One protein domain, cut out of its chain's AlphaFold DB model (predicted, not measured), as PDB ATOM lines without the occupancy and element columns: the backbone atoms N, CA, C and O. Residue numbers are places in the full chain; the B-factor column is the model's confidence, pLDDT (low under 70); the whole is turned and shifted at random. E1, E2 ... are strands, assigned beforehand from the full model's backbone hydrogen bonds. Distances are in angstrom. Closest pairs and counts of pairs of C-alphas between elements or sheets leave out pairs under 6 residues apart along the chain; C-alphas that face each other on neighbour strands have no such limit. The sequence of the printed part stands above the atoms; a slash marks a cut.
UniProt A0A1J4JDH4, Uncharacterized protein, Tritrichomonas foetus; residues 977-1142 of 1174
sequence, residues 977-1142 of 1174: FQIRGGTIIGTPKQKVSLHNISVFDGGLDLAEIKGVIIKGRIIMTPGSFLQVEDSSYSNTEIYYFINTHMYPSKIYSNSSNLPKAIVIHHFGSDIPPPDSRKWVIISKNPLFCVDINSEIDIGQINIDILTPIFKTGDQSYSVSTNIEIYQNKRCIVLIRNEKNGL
ATOM      1  N   PHE A 977      -1.985 -45.321  -1.697       84.25
ATOM      2  CA  PHE A 977      -2.883 -45.463  -2.832       84.25
ATOM      3  C   PHE A 977      -2.421 -44.556  -3.972       84.25
ATOM      4  O   PHE A 977      -2.165 -43.378  -3.735       84.25
ATOM      5  N   GLN A 978      -2.325 -45.058  -5.200       87.81
ATOM      6  CA  GLN A 978      -1.961 -44.263  -6.377       87.81
ATOM      7  C   GLN A 978      -3.144 -44.152  -7.343       87.81
ATOM      8  O   GLN A 978      -3.787 -45.151  -7.654       87.81
ATOM      9  N   ILE A 979      -3.444 -42.942  -7.820       85.62
ATOM     10  CA  ILE A 979      -4.576 -42.681  -8.723       85.62
ATOM     11  C   ILE A 979      -4.088 -41.857  -9.916       85.62
ATOM     12  O   ILE A 979      -3.551 -40.769  -9.729       85.62
ATOM     13  N   ARG A 980      -4.272 -42.370 -11.137       82.00
ATOM     14  CA  ARG A 980      -3.952 -41.720 -12.428       82.00
ATOM     15  C   ARG A 980      -5.230 -41.451 -13.248       82.00
ATOM     16  O   ARG A 980      -5.214 -41.563 -14.468       82.00
ATOM     17  N   GLY A 981      -6.336 -41.154 -12.562       79.19
ATOM     18  CA  GLY A 981      -7.705 -41.082 -13.098       79.19
ATOM     19  C   GLY A 981      -8.609 -42.193 -12.543       79.19
ATOM     20  O   GLY A 981      -8.139 -43.034 -11.779       79.19
ATOM     21  N   GLY A 982      -9.895 -42.192 -12.907       84.81
ATOM     22  CA  GLY A 982     -10.864 -43.218 -12.481       84.81
ATOM     23  C   GLY A 982     -11.573 -42.909 -11.153       84.81
ATOM     24  O   GLY A 982     -11.292 -41.891 -10.522       84.81
ATOM     25  N   THR A 983     -12.493 -43.777 -10.725       87.94
ATOM     26  CA  THR A 983     -13.373 -43.534  -9.565       87.94
ATOM     27  C   THR A 983     -13.229 -44.617  -8.497       87.94
ATOM     28  O   THR A 983     -13.301 -45.805  -8.795       87.94
ATOM     29  N   ILE A 984     -13.111 -44.224  -7.226       89.62
ATOM     30  CA  ILE A 984     -13.229 -45.107  -6.056       89.62
ATOM     31  C   ILE A 984     -14.565 -44.845  -5.373       89.62
ATOM     32  O   ILE A 984     -14.858 -43.708  -5.013       89.62
ATOM     33  N   ILE A 985     -15.355 -45.890  -5.145       89.69
ATOM     34  CA  ILE A 985     -16.676 -45.785  -4.520       89.69
ATOM     35  C   ILE A 985     -16.714 -46.662  -3.270       89.69
ATOM     36  O   ILE A 985     -16.624 -47.881  -3.358       89.69
ATOM     37  N   GLY A 986     -16.870 -46.046  -2.102       85.19
ATOM     38  CA  GLY A 986     -17.225 -46.708  -0.850       85.19
ATOM     39  C   GLY A 986     -18.724 -46.602  -0.569       85.19
ATOM     40  O   GLY A 986     -19.415 -45.716  -1.073       85.19
ATOM     41  N   THR A 987     -19.251 -47.512   0.248       72.62
ATOM     42  CA  THR A 987     -20.653 -47.459   0.683       72.62
ATOM     43  C   THR A 987     -20.797 -46.459   1.848       72.62
ATOM     44  O   THR A 987     -20.273 -46.733   2.925       72.62
ATOM     45  N   PRO A 988     -21.554 -45.345   1.722       55.94
ATOM     46  CA  PRO A 988     -21.527 -44.228   2.688       55.94
ATOM     47  C   PRO A 988     -21.898 -44.568   4.144       55.94
ATOM     48  O   PRO A 988     -21.621 -43.797   5.059       55.94
ATOM     49  N   LYS A 989     -22.561 -45.709   4.381       54.75
ATOM     50  CA  LYS A 989     -23.012 -46.148   5.714       54.75
ATOM     51  C   LYS A 989     -21.950 -46.926   6.506       54.75
ATOM     52  O   LYS A 989     -22.167 -47.169   7.691       54.75
ATOM     53  N   GLN A 990     -20.834 -47.320   5.890       60.75
ATOM     54  CA  GLN A 990     -19.804 -48.167   6.500       60.75
ATOM     55  C   GLN A 990     -18.405 -47.606   6.190       60.75
ATOM     56  O   GLN A 990     -18.134 -47.136   5.088       60.75
ATOM     57  N   LYS A 991     -17.527 -47.558   7.200       74.31
ATOM     58  CA  LYS A 991     -16.330 -46.697   7.193       74.31
ATOM     59  C   LYS A 991     -15.186 -47.311   6.381       74.31
ATOM     60  O   LYS A 991     -14.289 -47.926   6.949       74.31
ATOM     61  N   VAL A 992     -15.186 -47.145   5.062       87.69
ATOM     62  CA  VAL A 992     -13.983 -47.404   4.253       87.69
ATOM     63  C   VAL A 992     -13.019 -46.236   4.453       87.69
ATOM     64  O   VAL A 992     -13.360 -45.113   4.090       87.69
ATOM     65  N   SER A 993     -11.836 -46.475   5.023       89.81
ATOM     66  CA  SER A 993     -10.780 -45.472   5.140       89.81
ATOM     67  C   SER A 993      -9.630 -45.718   4.169       89.81
ATOM     68  O   SER A 993      -9.098 -46.826   4.080       89.81
ATOM     69  N   LEU A 994      -9.185 -44.655   3.502       90.00
ATOM     70  CA  LEU A 994      -8.021 -44.655   2.618       90.00
ATOM     71  C   LEU A 994      -6.887 -43.856   3.261       90.00
ATOM     72  O   LEU A 994      -7.067 -42.679   3.581       90.00
ATOM     73  N   HIS A 995      -5.724 -44.482   3.443       88.94
ATOM     74  CA  HIS A 995      -4.530 -43.815   3.956       88.94
ATOM     75  C   HIS A 995      -3.577 -43.444   2.815       88.94
ATOM     76  O   HIS A 995      -3.324 -44.248   1.925       88.94
ATOM     77  N   ASN A 996      -2.969 -42.258   2.893       88.94
ATOM     78  CA  ASN A 996      -1.838 -41.854   2.044       88.94
ATOM     79  C   ASN A 996      -2.113 -41.974   0.531       88.94
ATOM     80  O   ASN A 996      -1.551 -42.828  -0.154       88.94
ATOM     81  N   ILE A 997      -2.945 -41.082   0.004       92.44
ATOM     82  CA  ILE A 997      -3.326 -41.044  -1.413       92.44
ATOM     83  C   ILE A 997      -2.290 -40.238  -2.202       92.44
ATOM     84  O   ILE A 997      -1.843 -39.192  -1.746       92.44
ATOM     85  N   SER A 998      -1.898 -40.705  -3.381       91.50
ATOM     86  CA  SER A 998      -1.051 -39.997  -4.345       91.50
ATOM     87  C   SER A 998      -1.785 -39.905  -5.676       91.50
ATOM     88  O   SER A 998      -2.058 -40.923  -6.311       91.50
ATOM     89  N   VAL A 999      -2.122 -38.688  -6.089       90.81
ATOM     90  CA  VAL A 999      -2.850 -38.398  -7.323       90.81
ATOM     91  C   VAL A 999      -1.860 -37.878  -8.354       90.81
ATOM     92  O   VAL A 999      -1.189 -36.870  -8.130       90.81
ATOM     93  N   PHE A1000      -1.764 -38.598  -9.463       86.56
ATOM     94  CA  PHE A1000      -0.841 -38.341 -10.559       86.56
ATOM     95  C   PHE A1000      -1.546 -37.648 -11.732       86.56
ATOM     96  O   PHE A1000      -2.771 -37.701 -11.844       86.56
ATOM     97  N   ASP A1001      -0.774 -37.021 -12.621       79.62
ATOM     98  CA  ASP A1001      -1.312 -36.444 -13.857       79.62
ATOM     99  C   ASP A1001      -1.902 -37.540 -14.761       79.62
ATOM    100  O   ASP A1001      -1.195 -38.438 -15.227       79.62
ATOM    101  N   GLY A1002      -3.211 -37.460 -14.992       60.44
ATOM    102  CA  GLY A1002      -3.942 -38.315 -15.919       60.44
ATOM    103  C   GLY A1002      -3.992 -37.760 -17.345       60.44
ATOM    104  O   GLY A1002      -4.633 -38.358 -18.193       60.44
ATOM    105  N   GLY A1003      -3.354 -36.633 -17.664       59.44
ATOM    106  CA  GLY A1003      -3.510 -35.977 -18.966       59.44
ATOM    107  C   GLY A1003      -4.889 -35.332 -19.129       59.44
ATOM    108  O   GLY A1003      -5.491 -35.467 -20.188       59.44
ATOM    109  N   LEU A1004      -5.351 -34.625 -18.085       59.03
ATOM    110  CA  LEU A1004      -6.690 -34.023 -17.894       59.03
ATOM    111  C   LEU A1004      -7.786 -34.958 -17.352       59.03
ATOM    112  O   LEU A1004      -8.875 -34.474 -17.039       59.03
ATOM    113  N   ASP A1005      -7.512 -36.253 -17.191       72.56
ATOM    114  CA  ASP A1005      -8.486 -37.199 -16.640       72.56
ATOM    115  C   ASP A1005      -8.789 -36.918 -15.158       72.56
ATOM    116  O   ASP A1005      -7.890 -36.722 -14.335       72.56
ATOM    117  N   LEU A1006     -10.080 -36.913 -14.817       82.00
ATOM    118  CA  LEU A1006     -10.564 -36.730 -13.453       82.00
ATOM    119  C   LEU A1006     -10.357 -38.014 -12.634       82.00
ATOM    120  O   LEU A1006     -10.792 -39.096 -13.034       82.00
ATOM    121  N   ALA A1007      -9.734 -37.878 -11.464       89.31
ATOM    122  CA  ALA A1007      -9.794 -38.868 -10.397       89.31
ATOM    123  C   ALA A1007     -10.969 -38.548  -9.469       89.31
ATOM    124  O   ALA A1007     -11.180 -37.389  -9.117       89.31
ATOM    125  N   GLU A1008     -11.714 -39.551  -9.025       91.62
ATOM    126  CA  GLU A1008     -12.906 -39.347  -8.207       91.62
ATOM    127  C   GLU A1008     -12.951 -40.310  -7.014       91.62
ATOM    128  O   GLU A1008     -12.592 -41.480  -7.110       91.62
ATOM    129  N   ILE A1009     -13.383 -39.809  -5.861       92.44
ATOM    130  CA  ILE A1009     -13.519 -40.554  -4.613       92.44
ATOM    131  C   ILE A1009     -14.907 -40.279  -4.036       92.44
ATOM    132  O   ILE A1009     -15.243 -39.124  -3.781       92.44
ATOM    133  N   LYS A1010     -15.694 -41.331  -3.789       91.75
ATOM    134  CA  LYS A1010     -17.057 -41.241  -3.245       91.75
ATOM    135  C   LYS A1010     -17.234 -42.094  -1.999       91.75
ATOM    136  O   LYS A1010     -16.828 -43.253  -2.005       91.75
ATOM    137  N   GLY A1011     -17.901 -41.583  -0.965       88.62
ATOM    138  CA  GLY A1011     -18.342 -42.408   0.167       88.62
ATOM    139  C   GLY A1011     -17.229 -42.999   1.044       88.62
ATOM    140  O   GLY A1011     -17.416 -44.095   1.570       88.62
ATOM    141  N   VAL A1012     -16.073 -42.334   1.195       90.25
ATOM    142  CA  VAL A1012     -14.932 -42.844   1.996       90.25
ATOM    143  C   VAL A1012     -14.429 -41.849   3.053       90.25
ATOM    144  O   VAL A1012     -14.708 -40.650   3.014       90.25
ATOM    145  N   ILE A1013     -13.636 -42.347   4.003       91.19
ATOM    146  CA  ILE A1013     -12.884 -41.556   4.984       91.19
ATOM    147  C   ILE A1013     -11.426 -41.448   4.530       91.19
ATOM    148  O   ILE A1013     -10.684 -42.424   4.515       91.19
ATOM    149  N   ILE A1014     -10.963 -40.254   4.197       92.12
ATOM    150  CA  ILE A1014      -9.579 -40.028   3.781       92.12
ATOM    151  C   ILE A1014      -8.738 -39.717   5.022       92.12
ATOM    152  O   ILE A1014      -9.107 -38.832   5.793       92.12
ATOM    153  N   LYS A1015      -7.608 -40.407   5.213       90.88
ATOM    154  CA  LYS A1015      -6.697 -40.261   6.365       90.88
ATOM    155  C   LYS A1015      -5.248 -40.018   5.934       90.88
ATOM    156  O   LYS A1015      -4.793 -40.492   4.893       90.88
ATOM    157  N   GLY A1016      -4.481 -39.352   6.796       89.75
ATOM    158  CA  GLY A1016      -3.037 -39.180   6.615       89.75
ATOM    159  C   GLY A1016      -2.714 -38.070   5.622       89.75
ATOM    160  O   GLY A1016      -2.932 -36.904   5.931       89.75
ATOM    161  N   ARG A1017      -2.185 -38.407   4.441       92.94
ATOM    162  CA  ARG A1017      -1.813 -37.406   3.428       92.94
ATOM    163  C   ARG A1017      -2.462 -37.639   2.068       92.94
ATOM    164  O   ARG A1017      -2.655 -38.784   1.668       92.94
ATOM    165  N   ILE A1018      -2.728 -36.561   1.340       95.62
ATOM    166  CA  ILE A1018      -3.006 -36.570  -0.101       95.62
ATOM    167  C   ILE A1018      -1.841 -35.865  -0.788       95.62
ATOM    168  O   ILE A1018      -1.563 -34.715  -0.476       95.62
ATOM    169  N   ILE A1019      -1.153 -36.533  -1.705       94.12
ATOM    170  CA  ILE A1019      -0.094 -35.958  -2.532       94.12
ATOM    171  C   ILE A1019      -0.679 -35.661  -3.908       94.12
ATOM    172  O   ILE A1019      -1.072 -36.580  -4.618       94.12
ATOM    173  N   MET A1020      -0.716 -34.389  -4.283       92.25
ATOM    174  CA  MET A1020      -1.156 -33.910  -5.589       92.25
ATOM    175  C   MET A1020       0.081 -33.597  -6.435       92.25
ATOM    176  O   MET A1020       0.815 -32.647  -6.138       92.25
ATOM    177  N   THR A1021       0.347 -34.390  -7.476       88.25
ATOM    178  CA  THR A1021       1.397 -34.054  -8.454       88.25
ATOM    179  C   THR A1021       0.914 -32.941  -9.389       88.25
ATOM    180  O   THR A1021      -0.302 -32.768  -9.529       88.25
ATOM    181  N   PRO A1022       1.810 -32.224 -10.094       85.12
ATOM    182  CA  PRO A1022       1.372 -31.252 -11.093       85.12
ATOM    183  C   PRO A1022       0.401 -31.894 -12.100       85.12
ATOM    184  O   PRO A1022       0.549 -33.069 -12.422       85.12
ATOM    185  N   GLY A1023      -0.608 -31.149 -12.547       81.50
ATOM    186  CA  GLY A1023      -1.628 -31.582 -13.512       81.50
ATOM    187  C   GLY A1023      -2.776 -32.433 -12.962       81.50
ATOM    188  O   GLY A1023      -3.775 -32.617 -13.649       81.50
ATOM    189  N   SER A1024      -2.688 -32.915 -11.719       89.56
ATOM    190  CA  SER A1024      -3.693 -33.823 -11.147       89.56
ATOM    191  C   SER A1024      -5.021 -33.141 -10.775       89.56
ATOM    192  O   SER A1024      -5.049 -32.051 -10.198       89.56
ATOM    193  N   PHE A1025      -6.149 -33.807 -11.041       90.94
ATOM    194  CA  PHE A1025      -7.479 -33.342 -10.638       90.94
ATOM    195  C   PHE A1025      -8.212 -34.430  -9.851       90.94
ATOM    196  O   PHE A1025      -8.430 -35.522 -10.367       90.94
ATOM    197  N   LEU A1026      -8.601 -34.115  -8.611       93.62
ATOM    198  CA  LEU A1026      -9.367 -34.998  -7.735       93.62
ATOM    199  C   LEU A1026     -10.746 -34.402  -7.398       93.62
ATOM    200  O   LEU A1026     -10.850 -33.255  -6.964       93.62
ATOM    201  N   GLN A1027     -11.799 -35.199  -7.525       94.19
ATOM    202  CA  GLN A1027     -13.143 -34.905  -7.036       94.19
ATOM    203  C   GLN A1027     -13.464 -35.812  -5.849       94.19
ATOM    204  O   GLN A1027     -13.271 -37.021  -5.904       94.19
ATOM    205  N   VAL A1028     -13.918 -35.219  -4.752       93.75
ATOM    206  CA  VAL A1028     -14.253 -35.899  -3.500       93.75
ATOM    207  C   VAL A1028     -15.726 -35.645  -3.215       93.75
ATOM    208  O   VAL A1028     -16.118 -34.504  -2.991       93.75
ATOM    209  N   GLU A1029     -16.543 -36.690  -3.209       91.56
ATOM    210  CA  GLU A1029     -17.993 -36.613  -2.997       91.56
ATOM    211  C   GLU A1029     -18.416 -37.493  -1.825       91.56
ATOM    212  O   GLU A1029     -17.840 -38.561  -1.605       91.56
ATOM    213  N   ASP A1030     -19.412 -37.058  -1.052       88.88
ATOM    214  CA  ASP A1030     -20.021 -37.839   0.036       88.88
ATOM    215  C   ASP A1030     -18.992 -38.490   0.984       88.88
ATOM    216  O   ASP A1030     -19.194 -39.578   1.519       88.88
ATOM    217  N   SER A1031     -17.843 -37.837   1.152       90.88
ATOM    218  CA  SER A1031     -16.662 -38.362   1.841       90.88
ATOM    219  C   SER A1031     -16.275 -37.452   3.006       90.88
ATOM    220  O   SER A1031     -16.770 -36.332   3.140       90.88
ATOM    221  N   SER A1032     -15.375 -37.912   3.871       91.62
ATOM    222  CA  SER A1032     -14.879 -37.119   5.004       91.62
ATOM    223  C   SER A1032     -13.360 -37.193   5.125       91.62
ATOM    224  O   SER A1032     -12.748 -38.200   4.780       91.62
ATOM    225  N   TYR A1033     -12.742 -36.130   5.624       93.06
ATOM    226  CA  TYR A1033     -11.322 -36.080   5.968       93.06
ATOM    227  C   TYR A1033     -11.124 -36.402   7.452       93.06
ATOM    228  O   TYR A1033     -11.935 -36.043   8.303       93.06
ATOM    229  N   SER A1034     -10.027 -37.062   7.807       91.62
ATOM    230  CA  SER A1034      -9.702 -37.392   9.194       91.62
ATOM    231  C   SER A1034      -8.207 -37.209   9.423       91.62
ATOM    232  O   SER A1034      -7.393 -38.042   9.028       91.62
ATOM    233  N   ASN A1035      -7.857 -36.085  10.061       89.50
ATOM    234  CA  ASN A1035      -6.470 -35.659  10.277       89.50
ATOM    235  C   ASN A1035      -5.646 -35.670   8.972       89.50
ATOM    236  O   ASN A1035      -4.532 -36.189   8.933       89.50
ATOM    237  N   THR A1036      -6.242 -35.159   7.889       95.31
ATOM    238  CA  THR A1036      -5.675 -35.250   6.539       95.31
ATOM    239  C   THR A1036      -4.918 -33.988   6.162       95.31
ATOM    240  O   THR A1036      -5.452 -32.890   6.292       95.31
ATOM    241  N   GLU A1037      -3.711 -34.146   5.635       96.56
ATOM    242  CA  GLU A1037      -2.891 -33.068   5.079       96.56
ATOM    243  C   GLU A1037      -2.787 -33.213   3.556       96.56
ATOM    244  O   GLU A1037      -2.603 -34.316   3.042       96.56
ATOM    245  N   ILE A1038      -2.912 -32.114   2.816       96.12
ATOM    246  CA  ILE A1038      -2.885 -32.121   1.350       96.12
ATOM    247  C   ILE A1038      -1.610 -31.436   0.872       96.12
ATOM    248  O   ILE A1038      -1.426 -30.246   1.088       96.12
ATOM    249  N   TYR A1039      -0.750 -32.187   0.202       94.31
ATOM    250  CA  TYR A1039       0.541 -31.754  -0.307       94.31
ATOM    251  C   TYR A1039       0.421 -31.452  -1.796       94.31
ATOM    252  O   TYR A1039       0.174 -32.354  -2.594       94.31
ATOM    253  N   TYR A1040       0.625 -30.198  -2.174       90.88
ATOM    254  CA  TYR A1040       0.680 -29.770  -3.567       90.88
ATOM    255  C   TYR A1040       2.127 -29.643  -4.015       90.88
ATOM    256  O   TYR A1040       2.880 -28.865  -3.435       90.88
ATOM    257  N   PHE A1041       2.500 -30.365  -5.070       84.12
ATOM    258  CA  PHE A1041       3.774 -30.173  -5.756       84.12
ATOM    259  C   PHE A1041       3.528 -29.391  -7.035       84.12
ATOM    260  O   PHE A1041       2.946 -29.903  -7.987       84.12
ATOM    261  N   ILE A1042       3.947 -28.132  -7.042       74.06
ATOM    262  CA  ILE A1042       3.636 -27.196  -8.112       74.06
ATOM    263  C   ILE A1042       4.862 -27.015  -8.997       74.06
ATOM    264  O   ILE A1042       5.970 -26.766  -8.515       74.06
ATOM    265  N   ASN A1043       4.635 -27.135 -10.302       73.56
ATOM    266  CA  ASN A1043       5.611 -26.863 -11.343       73.56
ATOM    267  C   ASN A1043       5.046 -25.777 -12.268       73.56
ATOM    268  O   ASN A1043       3.939 -25.914 -12.792       73.56
ATOM    269  N   THR A1044       5.815 -24.710 -12.475       67.06
ATOM    270  CA  THR A1044       5.508 -23.575 -13.362       67.06
ATOM    271  C   THR A1044       5.080 -24.013 -14.761       67.06
ATOM    272  O   THR A1044       4.160 -23.435 -15.343       67.06
ATOM    273  N   HIS A1045       5.668 -25.084 -15.286       68.50
ATOM    274  CA  HIS A1045       5.486 -25.530 -16.666       68.50
ATOM    275  C   HIS A1045       4.380 -26.573 -16.866       68.50
ATOM    276  O   HIS A1045       4.205 -27.057 -17.986       68.50
ATOM    277  N   MET A1046       3.642 -26.931 -15.818       70.38
ATOM    278  CA  MET A1046       2.577 -27.931 -15.885       70.38
ATOM    279  C   MET A1046       1.217 -27.307 -15.575       70.38
ATOM    280  O   MET A1046       1.120 -26.168 -15.103       70.38
ATOM    281  N   TYR A1047       0.151 -28.051 -15.879       71.50
ATOM    282  CA  TYR A1047      -1.184 -27.673 -15.440       71.50
ATOM    283  C   TYR A1047      -1.224 -27.651 -13.912       71.50
ATOM    284  O   TYR A1047      -0.609 -28.496 -13.254       71.50
ATOM    285  N   PRO A1048      -1.927 -26.690 -13.315       75.75
ATOM    286  CA  PRO A1048      -2.115 -26.715 -11.885       75.75
ATOM    287  C   PRO A1048      -2.993 -27.891 -11.453       75.75
ATOM    288  O   PRO A1048      -3.996 -28.204 -12.092       75.75
ATOM    289  N   SER A1049      -2.650 -28.486 -10.318       87.88
ATOM    290  CA  SER A1049      -3.485 -29.489  -9.666       87.88
ATOM    291  C   SER A1049      -4.593 -28.855  -8.824       87.88
ATOM    292  O   SER A1049      -4.376 -27.796  -8.226       87.88
ATOM    293  N   LYS A1050      -5.747 -29.522  -8.718       91.25
ATOM    294  CA  LYS A1050      -6.899 -29.033  -7.945       91.25
ATOM    295  C   LYS A1050      -7.735 -30.159  -7.331       91.25
ATOM    296  O   LYS A1050      -7.758 -31.275  -7.847       91.25
ATOM    297  N   ILE A1051      -8.460 -29.839  -6.262       94.06
ATOM    298  CA  ILE A1051      -9.419 -30.715  -5.584       94.06
ATOM    299  C   ILE A1051     -10.785 -30.034  -5.519       94.06
ATOM    300  O   ILE A1051     -10.904 -28.915  -5.011       94.06
ATOM    301  N   TYR A1052     -11.829 -30.717  -5.987       94.56
ATOM    302  CA  TYR A1052     -13.222 -30.329  -5.758       94.56
ATOM    303  C   TYR A1052     -13.819 -31.241  -4.694       94.56
ATOM    304  O   TYR A1052     -13.889 -32.446  -4.890       94.56
ATOM    305  N   SER A1053     -14.235 -30.671  -3.567       93.56
ATOM    306  CA  SER A1053     -14.681 -31.418  -2.398       93.56
ATOM    307  C   SER A1053     -16.114 -31.056  -2.032       93.56
ATOM    308  O   SER A1053     -16.404 -29.922  -1.656       93.56
ATOM    309  N   ASN A1054     -16.998 -32.043  -2.087       88.56
ATOM    310  CA  ASN A1054     -18.305 -32.047  -1.444       88.56
ATOM    311  C   ASN A1054     -18.268 -33.022  -0.254       88.56
ATOM    312  O   ASN A1054     -18.966 -34.033  -0.209       88.56
ATOM    313  N   SER A1055     -17.335 -32.766   0.662       86.25
ATOM    314  CA  SER A1055     -17.118 -33.559   1.871       86.25
ATOM    315  C   SER A1055     -17.915 -33.001   3.045       86.25
ATOM    316  O   SER A1055     -18.301 -31.839   3.028       86.25
ATOM    317  N   SER A1056     -18.112 -33.790   4.103       83.06
ATOM    318  CA  SER A1056     -18.816 -33.332   5.314       83.06
ATOM    319  C   SER A1056     -17.960 -32.476   6.260       83.06
ATOM    320  O   SER A1056     -18.478 -31.866   7.190       83.06
ATOM    321  N   ASN A1057     -16.639 -32.473   6.085       90.25
ATOM    322  CA  ASN A1057     -15.684 -31.720   6.897       90.25
ATOM    323  C   ASN A1057     -14.442 -31.332   6.074       90.25
ATOM    324  O   ASN A1057     -14.389 -31.586   4.868       90.25
ATOM    325  N   LEU A1058     -13.462 -30.699   6.726       93.06
ATOM    326  CA  LEU A1058     -12.260 -30.140   6.105       93.06
ATOM    327  C   LEU A1058     -10.998 -30.972   6.368       93.06
ATOM    328  O   LEU A1058     -10.902 -31.619   7.415       93.06
ATOM    329  N   PRO A1059     -10.005 -30.926   5.460       95.81
ATOM    330  CA  PRO A1059      -8.656 -31.371   5.778       95.81
ATOM    331  C   PRO A1059      -8.045 -30.486   6.878       95.81
ATOM    332  O   PRO A1059      -8.429 -29.334   7.065       95.81
ATOM    333  N   LYS A1060      -7.056 -31.031   7.588       94.31
ATOM    334  CA  LYS A1060      -6.317 -30.329   8.642       94.31
ATOM    335  C   LYS A1060      -5.442 -29.214   8.069       94.31
ATOM    336  O   LYS A1060      -5.419 -28.118   8.623       94.31
ATOM    337  N   ALA A1061      -4.704 -29.505   6.998       94.56
ATOM    338  CA  ALA A1061      -3.781 -28.549   6.399       94.56
ATOM    339  C   ALA A1061      -3.598 -28.758   4.891       94.56
ATOM    340  O   ALA A1061      -3.778 -29.863   4.371       94.56
ATOM    341  N   ILE A1062      -3.191 -27.690   4.212       95.00
ATOM    342  CA  ILE A1062      -2.699 -27.668   2.838       95.00
ATOM    343  C   ILE A1062      -1.238 -27.214   2.879       95.00
ATOM    344  O   ILE A1062      -0.939 -26.112   3.328       95.00
ATOM    345  N   VAL A1063      -0.339 -28.057   2.386       92.94
ATOM    346  CA  VAL A1063       1.100 -27.806   2.309       92.94
ATOM    347  C   VAL A1063       1.485 -27.625   0.848       92.94
ATOM    348  O   VAL A1063       1.190 -28.475   0.007       92.94
ATOM    349  N   ILE A1064       2.139 -26.515   0.522       87.81
ATOM    350  CA  ILE A1064       2.480 -26.159  -0.856       87.81
ATOM    351  C   ILE A1064       3.996 -26.199  -1.039       87.81
ATOM    352  O   ILE A1064       4.735 -25.424  -0.427       87.81
ATOM    353  N   HIS A1065       4.435 -27.089  -1.928       82.69
ATOM    354  CA  HIS A1065       5.804 -27.221  -2.402       82.69
ATOM    355  C   HIS A1065       5.922 -26.698  -3.829       82.69
ATOM    356  O   HIS A1065       5.111 -27.011  -4.700       82.69
ATOM    357  N   HIS A1066       6.987 -25.956  -4.087       68.00
ATOM    358  CA  HIS A1066       7.330 -25.453  -5.402       68.00
ATOM    359  C   HIS A1066       8.693 -25.985  -5.832       68.00
ATOM    360  O   HIS A1066       9.674 -25.841  -5.102       68.00
ATOM    361  N   PHE A1067       8.777 -26.508  -7.054       61.44
ATOM    362  CA  PHE A1067      10.053 -26.800  -7.707       61.44
ATOM    363  C   PHE A1067      10.290 -25.773  -8.816       61.44
ATOM    364  O   PHE A1067       9.510 -25.688  -9.761       61.44
ATOM    365  N   GLY A1068      11.339 -24.957  -8.674       48.12
ATOM    366  CA  GLY A1068      11.723 -23.971  -9.687       48.12
ATOM    367  C   GLY A1068      12.672 -24.557 -10.723       48.12
ATOM    368  O   GLY A1068      13.609 -25.266 -10.366       48.12
ATOM    369  N   SER A1069      12.432 -24.224 -11.989       47.91
ATOM    370  CA  SER A1069      13.378 -24.386 -13.091       47.91
ATOM    371  C   SER A1069      13.550 -23.051 -13.815       47.91
ATOM    372  O   SER A1069      12.564 -22.371 -14.104       47.91
ATOM    373  N   ASP A1070      14.796 -22.688 -14.112       45.31
ATOM    374  CA  ASP A1070      15.157 -21.532 -14.935       45.31
ATOM    375  C   ASP A1070      14.894 -21.876 -16.419       45.31
ATOM    376  O   ASP A1070      15.709 -22.563 -17.028       45.31
ATOM    377  N   ILE A1071      13.731 -21.510 -16.992       43.69
ATOM    378  CA  ILE A1071      13.357 -21.815 -18.400       43.69
ATOM    379  C   ILE A1071      12.500 -20.661 -19.019       43.69
ATOM    380  O   ILE A1071      11.711 -20.070 -18.275       43.69
ATOM    381  N   PRO A1072      12.592 -20.342 -20.342       38.97
ATOM    382  CA  PRO A1072      11.919 -19.201 -21.019       38.97
ATOM    383  C   PRO A1072      10.380 -19.360 -21.282       38.97
ATOM    384  O   PRO A1072       9.825 -20.421 -20.984       38.97
ATOM    385  N   PRO A1073       9.658 -18.328 -21.809       43.75
ATOM    386  CA  PRO A1073       8.188 -18.135 -21.692       43.75
ATOM    387  C   PRO A1073       7.291 -18.883 -22.740       43.75
ATOM    388  O   PRO A1073       7.819 -19.382 -23.729       43.75
ATOM    389  N   PRO A1074       5.942 -19.009 -22.536       54.31
ATOM    390  CA  PRO A1074       5.256 -20.325 -22.438       54.31
ATOM    391  C   PRO A1074       3.916 -20.523 -23.225       54.31
ATOM    392  O   PRO A1074       3.334 -19.590 -23.766       54.31
ATOM    393  N   ASP A1075       3.365 -21.754 -23.183       44.50
ATOM    394  CA  ASP A1075       1.953 -22.112 -23.503       44.50
ATOM    395  C   ASP A1075       0.976 -21.470 -22.499       44.50
ATOM    396  O   ASP A1075       1.122 -21.713 -21.295       44.50
ATOM    397  N   SER A1076      -0.028 -20.732 -23.016       44.34
ATOM    398  CA  SER A1076      -1.070 -19.920 -22.334       44.34
ATOM    399  C   SER A1076      -1.806 -20.582 -21.161       44.34
ATOM    400  O   SER A1076      -2.416 -19.887 -20.348       44.34
ATOM    401  N   ARG A1077      -1.753 -21.911 -21.042       47.44
ATOM    402  CA  ARG A1077      -2.498 -22.686 -20.034       47.44
ATOM    403  C   ARG A1077      -1.651 -23.186 -18.858       47.44
ATOM    404  O   ARG A1077      -2.199 -23.757 -17.916       47.44
ATOM    405  N   LYS A1078      -0.331 -22.990 -18.898       58.09
ATOM    406  CA  LYS A1078       0.604 -23.396 -17.832       58.09
ATOM    407  C   LYS A1078       0.585 -22.397 -16.673       58.09
ATOM    408  O   LYS A1078       0.238 -21.228 -16.853       58.09
ATOM    409  N   TRP A1079       0.980 -22.828 -15.472       53.00
ATOM    410  CA  TRP A1079       0.941 -21.977 -14.270       53.00
ATOM    411  C   TRP A1079       1.817 -20.706 -14.374       53.00
ATOM    412  O   TRP A1079       1.532 -19.713 -13.709       53.00
ATOM    413  N   VAL A1080       2.796 -20.657 -15.296       51.97
ATOM    414  CA  VAL A1080       3.511 -19.409 -15.669       51.97
ATOM    415  C   VAL A1080       2.579 -18.311 -16.221       51.97
ATOM    416  O   VAL A1080       2.975 -17.148 -16.270       51.97
ATOM    417  N   ILE A1081       1.345 -18.608 -16.623       46.59
ATOM    418  CA  ILE A1081       0.472 -17.632 -17.302       46.59
ATOM    419  C   ILE A1081      -0.795 -17.334 -16.505       46.59
ATOM    420  O   ILE A1081      -1.249 -16.191 -16.485       46.59
ATOM    421  N   ILE A1082      -1.325 -18.304 -15.760       60.38
ATOM    422  CA  ILE A1082      -2.526 -18.106 -14.943       60.38
ATOM    423  C   ILE A1082      -2.128 -17.548 -13.565       60.38
ATOM    424  O   ILE A1082      -1.569 -18.256 -12.732       60.38
ATOM    425  N   SER A1083      -2.444 -16.276 -13.300       66.31
ATOM    426  CA  SER A1083      -2.109 -15.584 -12.039       66.31
ATOM    427  C   SER A1083      -2.860 -16.104 -10.807       66.31
ATOM    428  O   SER A1083      -2.420 -15.866  -9.682       66.31
ATOM    429  N   LYS A1084      -3.977 -16.812 -11.014       82.12
ATOM    430  CA  LYS A1084      -4.859 -17.346  -9.972       82.12
ATOM    431  C   LYS A1084      -5.300 -18.765 -10.297       82.12
ATOM    432  O   LYS A1084      -5.945 -18.985 -11.317       82.12
ATOM    433  N   ASN A1085      -5.017 -19.712  -9.414       84.50
ATOM    434  CA  ASN A1085      -5.361 -21.109  -9.628       84.50
ATOM    435  C   ASN A1085      -6.081 -21.736  -8.418       84.50
ATOM    436  O   ASN A1085      -5.520 -21.707  -7.324       84.50
ATOM    437  N   PRO A1086      -7.274 -22.342  -8.574       89.56
ATOM    438  CA  PRO A1086      -7.925 -23.055  -7.478       89.56
ATOM    439  C   PRO A1086      -7.105 -24.276  -7.037       89.56
ATOM    440  O   PRO A1086      -6.737 -25.111  -7.856       89.56
ATOM    441  N   LEU A1087      -6.863 -24.399  -5.732       91.50
ATOM    442  CA  LEU A1087      -6.271 -25.588  -5.117       91.50
ATOM    443  C   LEU A1087      -7.358 -26.483  -4.535       91.50
ATOM    444  O   LEU A1087      -7.465 -27.643  -4.902       91.50
ATOM    445  N   PHE A1088      -8.196 -25.931  -3.662       94.94
ATOM    446  CA  PHE A1088      -9.235 -26.678  -2.959       94.94
ATOM    447  C   PHE A1088     -10.547 -25.907  -3.016       94.94
ATOM    448  O   PHE A1088     -10.593 -24.752  -2.596       94.94
ATOM    449  N   CYS A1089     -11.599 -26.534  -3.530       94.62
ATOM    450  CA  CYS A1089     -12.903 -25.913  -3.727       94.62
ATOM    451  C   CYS A1089     -14.010 -26.693  -3.028       94.62
ATOM    452  O   CYS A1089     -14.035 -27.919  -3.099       94.62
ATOM    453  N   VAL A1090     -14.975 -25.972  -2.463       94.44
ATOM    454  CA  VAL A1090     -16.253 -26.505  -1.974       94.44
ATOM    455  C   VAL A1090     -17.413 -25.806  -2.674       94.44
ATOM    456  O   VAL A1090     -17.252 -24.708  -3.215       94.44
ATOM    457  N   ASP A1091     -18.594 -26.417  -2.676       90.25
ATOM    458  CA  ASP A1091     -19.784 -25.774  -3.235       90.25
ATOM    459  C   ASP A1091     -20.099 -24.455  -2.525       90.25
ATOM    460  O   ASP A1091     -19.945 -24.332  -1.310       90.25
ATOM    461  N   ILE A1092     -20.547 -23.445  -3.280       89.00
ATOM    462  CA  ILE A1092     -20.794 -22.102  -2.728       89.00
ATOM    463  C   ILE A1092     -21.814 -22.113  -1.581       89.00
ATOM    464  O   ILE A1092     -21.653 -21.357  -0.623       89.00
ATOM    465  N   ASN A1093     -22.786 -23.028  -1.656       85.38
ATOM    466  CA  ASN A1093     -23.840 -23.240  -0.664       85.38
ATOM    467  C   ASN A1093     -23.416 -24.155   0.498       85.38
ATOM    468  O   ASN A1093     -24.231 -24.424   1.376       85.38
ATOM    469  N   SER A1094     -22.180 -24.663   0.507       85.56
ATOM    470  CA  SER A1094     -21.681 -25.479   1.611       85.56
ATOM    471  C   SER A1094     -21.551 -24.635   2.883       85.56
ATOM    472  O   SER A1094     -21.010 -23.522   2.859       85.56
ATOM    473  N   GLU A1095     -22.014 -25.189   4.006       85.31
ATOM    474  CA  GLU A1095     -21.855 -24.606   5.348       85.31
ATOM    475  C   GLU A1095     -20.398 -24.656   5.842       85.31
ATOM    476  O   GLU A1095     -20.057 -24.068   6.865       85.31
ATOM    477  N   ILE A1096     -19.520 -25.338   5.105       87.38
ATOM    478  CA  ILE A1096     -18.119 -25.515   5.458       87.38
ATOM    479  C   ILE A1096     -17.332 -24.210   5.272       87.38
ATOM    480  O   ILE A1096     -17.280 -23.626   4.185       87.38
ATOM    481  N   ASP A1097     -16.657 -23.780   6.338       88.19
ATOM    482  CA  ASP A1097     -15.764 -22.623   6.328       88.19
ATOM    483  C   ASP A1097     -14.324 -23.017   5.972       88.19
ATOM    484  O   ASP A1097     -13.511 -23.348   6.834       88.19
ATOM    485  N   ILE A1098     -13.988 -22.943   4.681       91.75
ATOM    486  CA  ILE A1098     -12.644 -23.265   4.174       91.75
ATOM    487  C   ILE A1098     -11.521 -22.381   4.752       91.75
ATOM    488  O   ILE A1098     -10.355 -22.732   4.593       91.75
ATOM    489  N   GLY A1099     -11.834 -21.274   5.440       87.56
ATOM    490  CA  GLY A1099     -10.847 -20.449   6.145       87.56
ATOM    491  C   GLY A1099     -10.212 -21.125   7.362       87.56
ATOM    492  O   GLY A1099      -9.196 -20.650   7.858       87.56
ATOM    493  N   GLN A1100     -10.770 -22.245   7.825       91.12
ATOM    494  CA  GLN A1100     -10.249 -23.005   8.966       91.12
ATOM    495  C   GLN A1100      -9.106 -23.967   8.603       91.12
ATOM    496  O   GLN A1100      -8.497 -24.553   9.497       91.12
ATOM    497  N   ILE A1101      -8.816 -24.157   7.313       93.69
ATOM    498  CA  ILE A1101      -7.726 -25.029   6.860       93.69
ATOM    499  C   ILE A1101      -6.390 -24.315   7.097       93.69
ATOM    500  O   ILE A1101      -6.200 -23.201   6.611       93.69
ATOM    501  N   ASN A1102      -5.441 -24.956   7.790       93.62
ATOM    502  CA  ASN A1102      -4.091 -24.399   7.907       93.62
ATOM    503  C   ASN A1102      -3.381 -24.429   6.543       93.62
ATOM    504  O   ASN A1102      -3.398 -25.463   5.877       93.62
ATOM    505  N   ILE A1103      -2.747 -23.334   6.122       91.56
ATOM    506  CA  ILE A1103      -2.041 -23.260   4.835       91.56
ATOM    507  C   ILE A1103      -0.564 -22.972   5.090       91.56
ATOM    508  O   ILE A1103      -0.207 -21.873   5.507       91.56
ATOM    509  N   ASP A1104       0.289 -23.937   4.755       91.12
ATOM    510  CA  ASP A1104       1.737 -23.835   4.902       91.12
ATOM    511  C   ASP A1104       2.399 -23.750   3.516       91.12
ATOM    512  O   ASP A1104       2.410 -24.710   2.742       91.12
ATOM    513  N   ILE A1105       2.975 -22.590   3.184       86.50
ATOM    514  CA  ILE A1105       3.719 -22.383   1.931       86.50
ATOM    515  C   ILE A1105       5.213 -22.509   2.228       86.50
ATOM    516  O   ILE A1105       5.855 -21.550   2.651       86.50
ATOM    517  N   LEU A1106       5.779 -23.695   2.001       83.12
ATOM    518  CA  LEU A1106       7.177 -23.984   2.350       83.12
ATOM    519  C   LEU A1106       8.176 -23.250   1.446       83.12
ATOM    520  O   LEU A1106       9.291 -22.936   1.853       83.12
ATOM    521  N   THR A1107       7.761 -22.944   0.220       72.81
ATOM    522  CA  THR A1107       8.553 -22.238  -0.796       72.81
ATOM    523  C   THR A1107       7.755 -21.042  -1.328       72.81
ATOM    524  O   THR A1107       7.142 -21.135  -2.394       72.81
ATOM    525  N   PRO A1108       7.708 -19.922  -0.583       76.69
ATOM    526  CA  PRO A1108       6.826 -18.788  -0.876       76.69
ATOM    527  C   PRO A1108       7.322 -17.888  -2.010       76.69
ATOM    528  O   PRO A1108       6.597 -17.001  -2.452       76.69
ATOM    529  N   ILE A1109       8.563 -18.068  -2.466       77.38
ATOM    530  CA  ILE A1109       9.161 -17.274  -3.538       77.38
ATOM    531  C   ILE A1109       9.867 -18.219  -4.501       77.38
ATOM    532  O   ILE A1109      10.630 -19.084  -4.073       77.38
ATOM    533  N   PHE A1110       9.656 -18.011  -5.797       71.25
ATOM    534  CA  PHE A1110      10.416 -18.669  -6.851       71.25
ATOM    535  C   PHE A1110      10.890 -17.662  -7.901       71.25
ATOM    536  O   PHE A1110      10.481 -16.498  -7.899       71.25
ATOM    537  N   LYS A1111      11.807 -18.092  -8.767       66.38
ATOM    538  CA  LYS A1111      12.361 -17.283  -9.855       66.38
ATOM    539  C   LYS A1111      12.158 -17.989 -11.189       66.38
ATOM    540  O   LYS A1111      12.125 -19.219 -11.237       66.38
ATOM    541  N   THR A1112      11.991 -17.205 -12.243       64.94
ATOM    542  CA  THR A1112      11.946 -17.676 -13.630       64.94
ATOM    543  C   THR A1112      12.685 -16.640 -14.469       64.94
ATOM    544  O   THR A1112      12.149 -15.566 -14.737       64.94
ATOM    545  N   GLY A1113      13.950 -16.918 -14.797       65.88
ATOM    546  CA  GLY A1113      14.862 -15.900 -15.329       65.88
ATOM    547  C   GLY A1113      15.097 -14.771 -14.315       65.88
ATOM    548  O   GLY A1113      15.282 -15.029 -13.123       65.88
ATOM    549  N   ASP A1114      15.030 -13.519 -14.774       62.88
ATOM    550  CA  ASP A1114      15.215 -12.326 -13.930       62.88
ATOM    551  C   ASP A1114      13.981 -11.959 -13.090       62.88
ATOM    552  O   ASP A1114      14.059 -11.145 -12.164       62.88
ATOM    553  N   GLN A1115      12.827 -12.562 -13.384       65.25
ATOM    554  CA  GLN A1115      11.588 -12.290 -12.665       65.25
ATOM    555  C   GLN A1115      11.492 -13.157 -11.410       65.25
ATOM    556  O   GLN A1115      11.627 -14.383 -11.442       65.25
ATOM    557  N   SER A1116      11.216 -12.509 -10.280       72.88
ATOM    558  CA  SER A1116      10.888 -13.188  -9.031       72.88
ATOM    559  C   SER A1116       9.384 -13.147  -8.819       72.88
ATOM    560  O   SER A1116       8.747 -12.120  -9.021       72.88
ATOM    561  N   TYR A1117       8.817 -14.257  -8.369       77.75
ATOM    562  CA  TYR A1117       7.401 -14.385  -8.073       77.75
ATOM    563  C   TYR A1117       7.219 -14.778  -6.615       77.75
ATOM    564  O   TYR A1117       7.894 -15.678  -6.117       77.75
ATOM    565  N   SER A1118       6.297 -14.108  -5.931       83.69
ATOM    566  CA  SER A1118       5.805 -14.539  -4.623       83.69
ATOM    567  C   SER A1118       4.497 -15.301  -4.777       83.69
ATOM    568  O   SER A1118       3.653 -14.950  -5.606       83.69
ATOM    569  N   VAL A1119       4.339 -16.333  -3.963       83.44
ATOM    570  CA  VAL A1119       3.170 -17.198  -3.921       83.44
ATOM    571  C   VAL A1119       2.402 -16.899  -2.644       83.44
ATOM    572  O   VAL A1119       2.960 -16.896  -1.550       83.44
ATOM    573  N   SER A1120       1.110 -16.648  -2.792       88.56
ATOM    574  CA  SER A1120       0.175 -16.424  -1.689       88.56
ATOM    575  C   SER A1120      -1.123 -17.171  -1.955       88.56
ATOM    576  O   SER A1120      -1.380 -17.569  -3.087       88.56
ATOM    577  N   THR A1121      -1.971 -17.331  -0.949       90.12
ATOM    578  CA  THR A1121      -3.310 -17.905  -1.119       90.12
ATOM    579  C   THR A1121      -4.383 -16.902  -0.725       90.12
ATOM    580  O   THR A1121      -4.187 -16.117   0.199       90.12
ATOM    581  N   ASN A1122      -5.530 -16.950  -1.396       92.69
ATOM    582  CA  ASN A1122      -6.728 -16.195  -1.034       92.69
ATOM    583  C   ASN A1122      -7.965 -17.093  -1.137       92.69
ATOM    584  O   ASN A1122      -7.931 -18.113  -1.823       92.69
ATOM    585  N   ILE A1123      -9.064 -16.708  -0.494       92.12
ATOM    586  CA  ILE A1123     -10.360 -17.363  -0.672       92.12
ATOM    587  C   ILE A1123     -11.180 -16.553  -1.673       92.12
ATOM    588  O   ILE A1123     -11.492 -15.390  -1.435       92.12
ATOM    589  N   GLU A1124     -11.536 -17.170  -2.797       93.12
ATOM    590  CA  GLU A1124     -12.298 -16.524  -3.870       93.12
ATOM    591  C   GLU A1124     -13.412 -17.435  -4.396       93.12
ATOM    592  O   GLU A1124     -13.430 -18.644  -4.157       93.12
ATOM    593  N   ILE A1125     -14.361 -16.844  -5.121       89.50
ATOM    594  CA  ILE A1125     -15.409 -17.590  -5.821       89.50
ATOM    595  C   ILE A1125     -14.894 -17.936  -7.220       89.50
ATOM    596  O   ILE A1125     -14.587 -17.047  -8.011       89.50
ATOM    597  N   TYR A1126     -14.833 -19.227  -7.540       85.25
ATOM    598  CA  TYR A1126     -14.433 -19.744  -8.847       85.25
ATOM    599  C   TYR A1126     -15.490 -20.732  -9.344       85.25
ATOM    600  O   TYR A1126     -15.766 -21.723  -8.678       85.25
ATOM    601  N   GLN A1127     -16.112 -20.464 -10.500       85.25
ATOM    602  CA  GLN A1127     -17.137 -21.333 -11.114       85.25
ATOM    603  C   GLN A1127     -18.267 -21.768 -10.149       85.25
ATOM    604  O   GLN A1127     -18.568 -22.953 -10.031       85.25
ATOM    605  N   ASN A1128     -18.890 -20.820  -9.436       87.19
ATOM    606  CA  ASN A1128     -19.921 -21.085  -8.413       87.19
ATOM    607  C   ASN A1128     -19.467 -22.013  -7.266       87.19
ATOM    608  O   ASN A1128     -20.289 -22.644  -6.600       87.19
ATOM    609  N   LYS A1129     -18.161 -22.078  -7.004       91.38
ATOM    610  CA  LYS A1129     -17.561 -22.757  -5.854       91.38
ATOM    611  C   LYS A1129     -16.725 -21.767  -5.054       91.38
ATOM    612  O   LYS A1129     -16.194 -20.804  -5.604       91.38
ATOM    613  N   ARG A1130     -16.621 -21.988  -3.746       93.50
ATOM    614  CA  ARG A1130     -15.739 -21.230  -2.853       93.50
ATOM    615  C   ARG A1130     -14.411 -21.971  -2.790       93.50
ATOM    616  O   ARG A1130     -14.389 -23.137  -2.403       93.50
ATOM    617  N   CYS A1131     -13.327 -21.327  -3.202       94.31
ATOM    618  CA  CYS A1131     -12.040 -21.985  -3.385       94.31
ATOM    619  C   CYS A1131     -10.918 -21.267  -2.642       94.31
ATOM    620  O   CYS A1131     -10.857 -20.039  -2.643       94.31
ATOM    621  N   ILE A1132      -9.982 -22.041  -2.095       93.31
ATOM    622  CA  ILE A1132      -8.632 -21.563  -1.797       93.31
ATOM    623  C   ILE A1132      -7.897 -21.485  -3.130       93.31
ATOM    624  O   ILE A1132      -7.682 -22.497  -3.802       93.31
ATOM    625  N   VAL A1133      -7.547 -20.271  -3.523       91.06
ATOM    626  CA  VAL A1133      -6.897 -19.942  -4.783       91.06
ATOM    627  C   VAL A1133      -5.448 -19.580  -4.508       91.06
ATOM    628  O   VAL A1133      -5.154 -18.707  -3.694       91.06
ATOM    629  N   LEU A1134      -4.543 -20.242  -5.214       88.06
ATOM    630  CA  LEU A1134      -3.140 -19.893  -5.271       88.06
ATOM    631  C   LEU A1134      -2.944 -18.695  -6.191       88.06
ATOM    632  O   LEU A1134      -3.296 -18.743  -7.369       88.06
ATOM    633  N   ILE A1135      -2.360 -17.640  -5.651       86.50
ATOM    634  CA  ILE A1135      -2.083 -16.392  -6.342       86.50
ATOM    635  C   ILE A1135      -0.579 -16.257  -6.520       86.50
ATOM    636  O   ILE A1135       0.192 -16.387  -5.565       86.50
ATOM    637  N   ARG A1136      -0.182 -15.944  -7.748       83.31
ATOM    638  CA  ARG A1136       1.182 -15.563  -8.087       83.31
ATOM    639  C   ARG A1136       1.248 -14.051  -8.268       83.31
ATOM    640  O   ARG A1136       0.616 -13.518  -9.176       83.31
ATOM    641  N   ASN A1137       2.066 -13.392  -7.455       82.75
ATOM    642  CA  ASN A1137       2.354 -11.965  -7.585       82.75
ATOM    643  C   ASN A1137       3.783 -11.775  -8.087       82.75
ATOM    644  O   ASN A1137       4.716 -12.364  -7.535       82.75
ATOM    645  N   GLU A1138       3.956 -10.948  -9.117       77.19
ATOM    646  CA  GLU A1138       5.279 -10.541  -9.578       77.19
ATOM    647  C   GLU A1138       5.947  -9.684  -8.497       77.19
ATOM    648  O   GLU A1138       5.390  -8.699  -8.005       77.19
ATOM    649  N   LYS A1139       7.140 -10.099  -8.083       74.88
ATOM    650  CA  LYS A1139       7.975  -9.368  -7.145       74.88
ATOM    651  C   LYS A1139       8.955  -8.541  -7.961       74.88
ATOM    652  O   LYS A1139      10.066  -8.979  -8.255       74.88
ATOM    653  N   ASN A1140       8.536  -7.327  -8.297       62.53
ATOM    654  CA  ASN A1140       9.413  -6.356  -8.933       62.53
ATOM    655  C   ASN A1140      10.554  -6.018  -7.967       62.53
ATOM    656  O   ASN A1140      10.328  -5.483  -6.878       62.53
ATOM    657  N   GLY A1141      11.786  -6.349  -8.352       57.84
ATOM    658  CA  GLY A1141      12.960  -5.774  -7.707       57.84
ATOM    659  C   GLY A1141      12.948  -4.254  -7.877       57.84
ATOM    660  O   GLY A1141      12.390  -3.733  -8.846       57.84
ATOM    661  N   LEU A1142      13.564  -3.518  -6.949       57.50
ATOM    662  CA  LEU A1142      13.891  -2.119  -7.217       57.50
ATOM    663  C   LEU A1142      14.772  -2.090  -8.472       57.50
ATOM    664  O   LEU A1142      15.819  -2.733  -8.495       57.50
TER     665      LEU A1142
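Overview. This is residues 977 to 1142 of the 1174 residues of an uncharacterized protein of Tritrichomonas foetus (UniProt A0A1J4JDH4). The chain winds in stacked turns, a solenoid in which a strand of one sheet is followed by a strand of the other, so that E1, E3, E5, E7, E9 and E11 make one wall and E2, E4, E6, E8 and E10 make the other. After E11 the winding stops, and the antiparallel strands E12, E13 and E14 extend the second wall beyond E10, the curled sheet folding over the E11 end of the stack. The two sheets form a sandwich, two sheets face to face: E1 E3 E5 E7 E9 E11, parallel throughout, and E2 E4 E6 E8 E10 E14 E13 E12, mixed. The printed part has 166 residues, with no named helix and fourteen strands, E1 to E14 in order along the chain, and its class is all strand. It is compact, with a radius of gyration of the C-alphas of 16.0 A, and elongated, spanning 58 by 29 by 26 A.

Along the chain. E1 is residues 977 to 979, beginning at C-alpha 977 at (-2.883, -45.463, -2.832). E2 is residues 982 to 986, and E3, residues 991 to 999, is 21.5 A long and bends by 71 degrees at residue 996. E4 is residues 1006 to 1010; E5, residues 1013 to 1020, is 17.5 A long and bends by 89 degrees at residue 1016. E6 is residues 1025 to 1029; E7, residues 1032 to 1043, is 28.1 A long and bends by 92 degrees at residue 1035. E8 is residues 1050 to 1054, and E9, residues 1061 to 1067, is 19.8 A long. E10, residues 1084 to 1091, begins at C-alpha 1084 at (-4.859, -17.346, -9.972), is 18.4 A long and bends by 74 degrees at residue 1088. E11 is residues 1102 to 1105 and E12 residues 1109 to 1112. E13, residues 1115 to 1126, is 27.3 A long and bends by 84 degrees at residue 1123. E14, residues 1129 to 1139, is 28.9 A long and ends at C-alpha 1139 at (7.975, -9.368, -7.145).

Arrangement. In the six-strand sheet, E1 and E11 are the edge strands. E1 and E3 are parallel, with N 979 and O 998 2.9 A apart, within hydrogen-bond range. E5 and E7 are parallel at 4 degrees, with N 1014 and O 1032 at 2.8 A; E9 and E11 are parallel, with N 1062 and O 1102 at 2.8 A. In the eight-strand sheet, E2 and E12 are the edge strands. E2 and E4 are parallel, with N 984 and O 1008 at 2.8 A, and E8 and E10 are parallel, with N 1051 and O 1087 at 2.8 A. E10 and E14 are antiparallel at 165 degrees, with N 1085 and O 1134 at 2.8 A. E12, E13 and E14 form a meander, each strand the antiparallel neighbour of the one before; E13 and E14 are a hairpin, with N 1120 and O 1135 at 2.9 A, and E12 and E13 are another, with N 1117 and O 1110 at 2.8 A. The parts of the sheets that face each other are 9.0 A centre to centre, and the strands of the one stand at 14 degrees to those of the other. Between the sheets, the closest C-alphas of E3 and E6 are those of Val 999 and Leu 1026, 7.4 A apart, and those of E11 and E13 are Ile 1105 and Ser 1120, 7.8 A apart. E1 and E14 are apart.

Size, cuts and confidence. The two C-alphas farthest apart are those of Lys 989 and Leu 1142, 58.9 A. The printed part has no cut. The link from E9 to E10, residues 1068 to 1083, is long; its C-alphas lie 13 to 25 A from the mean of all C-alphas. The mean pLDDT of the printed part is 81.3, and 34 residues are under 70, among them residues 1066 to 1083.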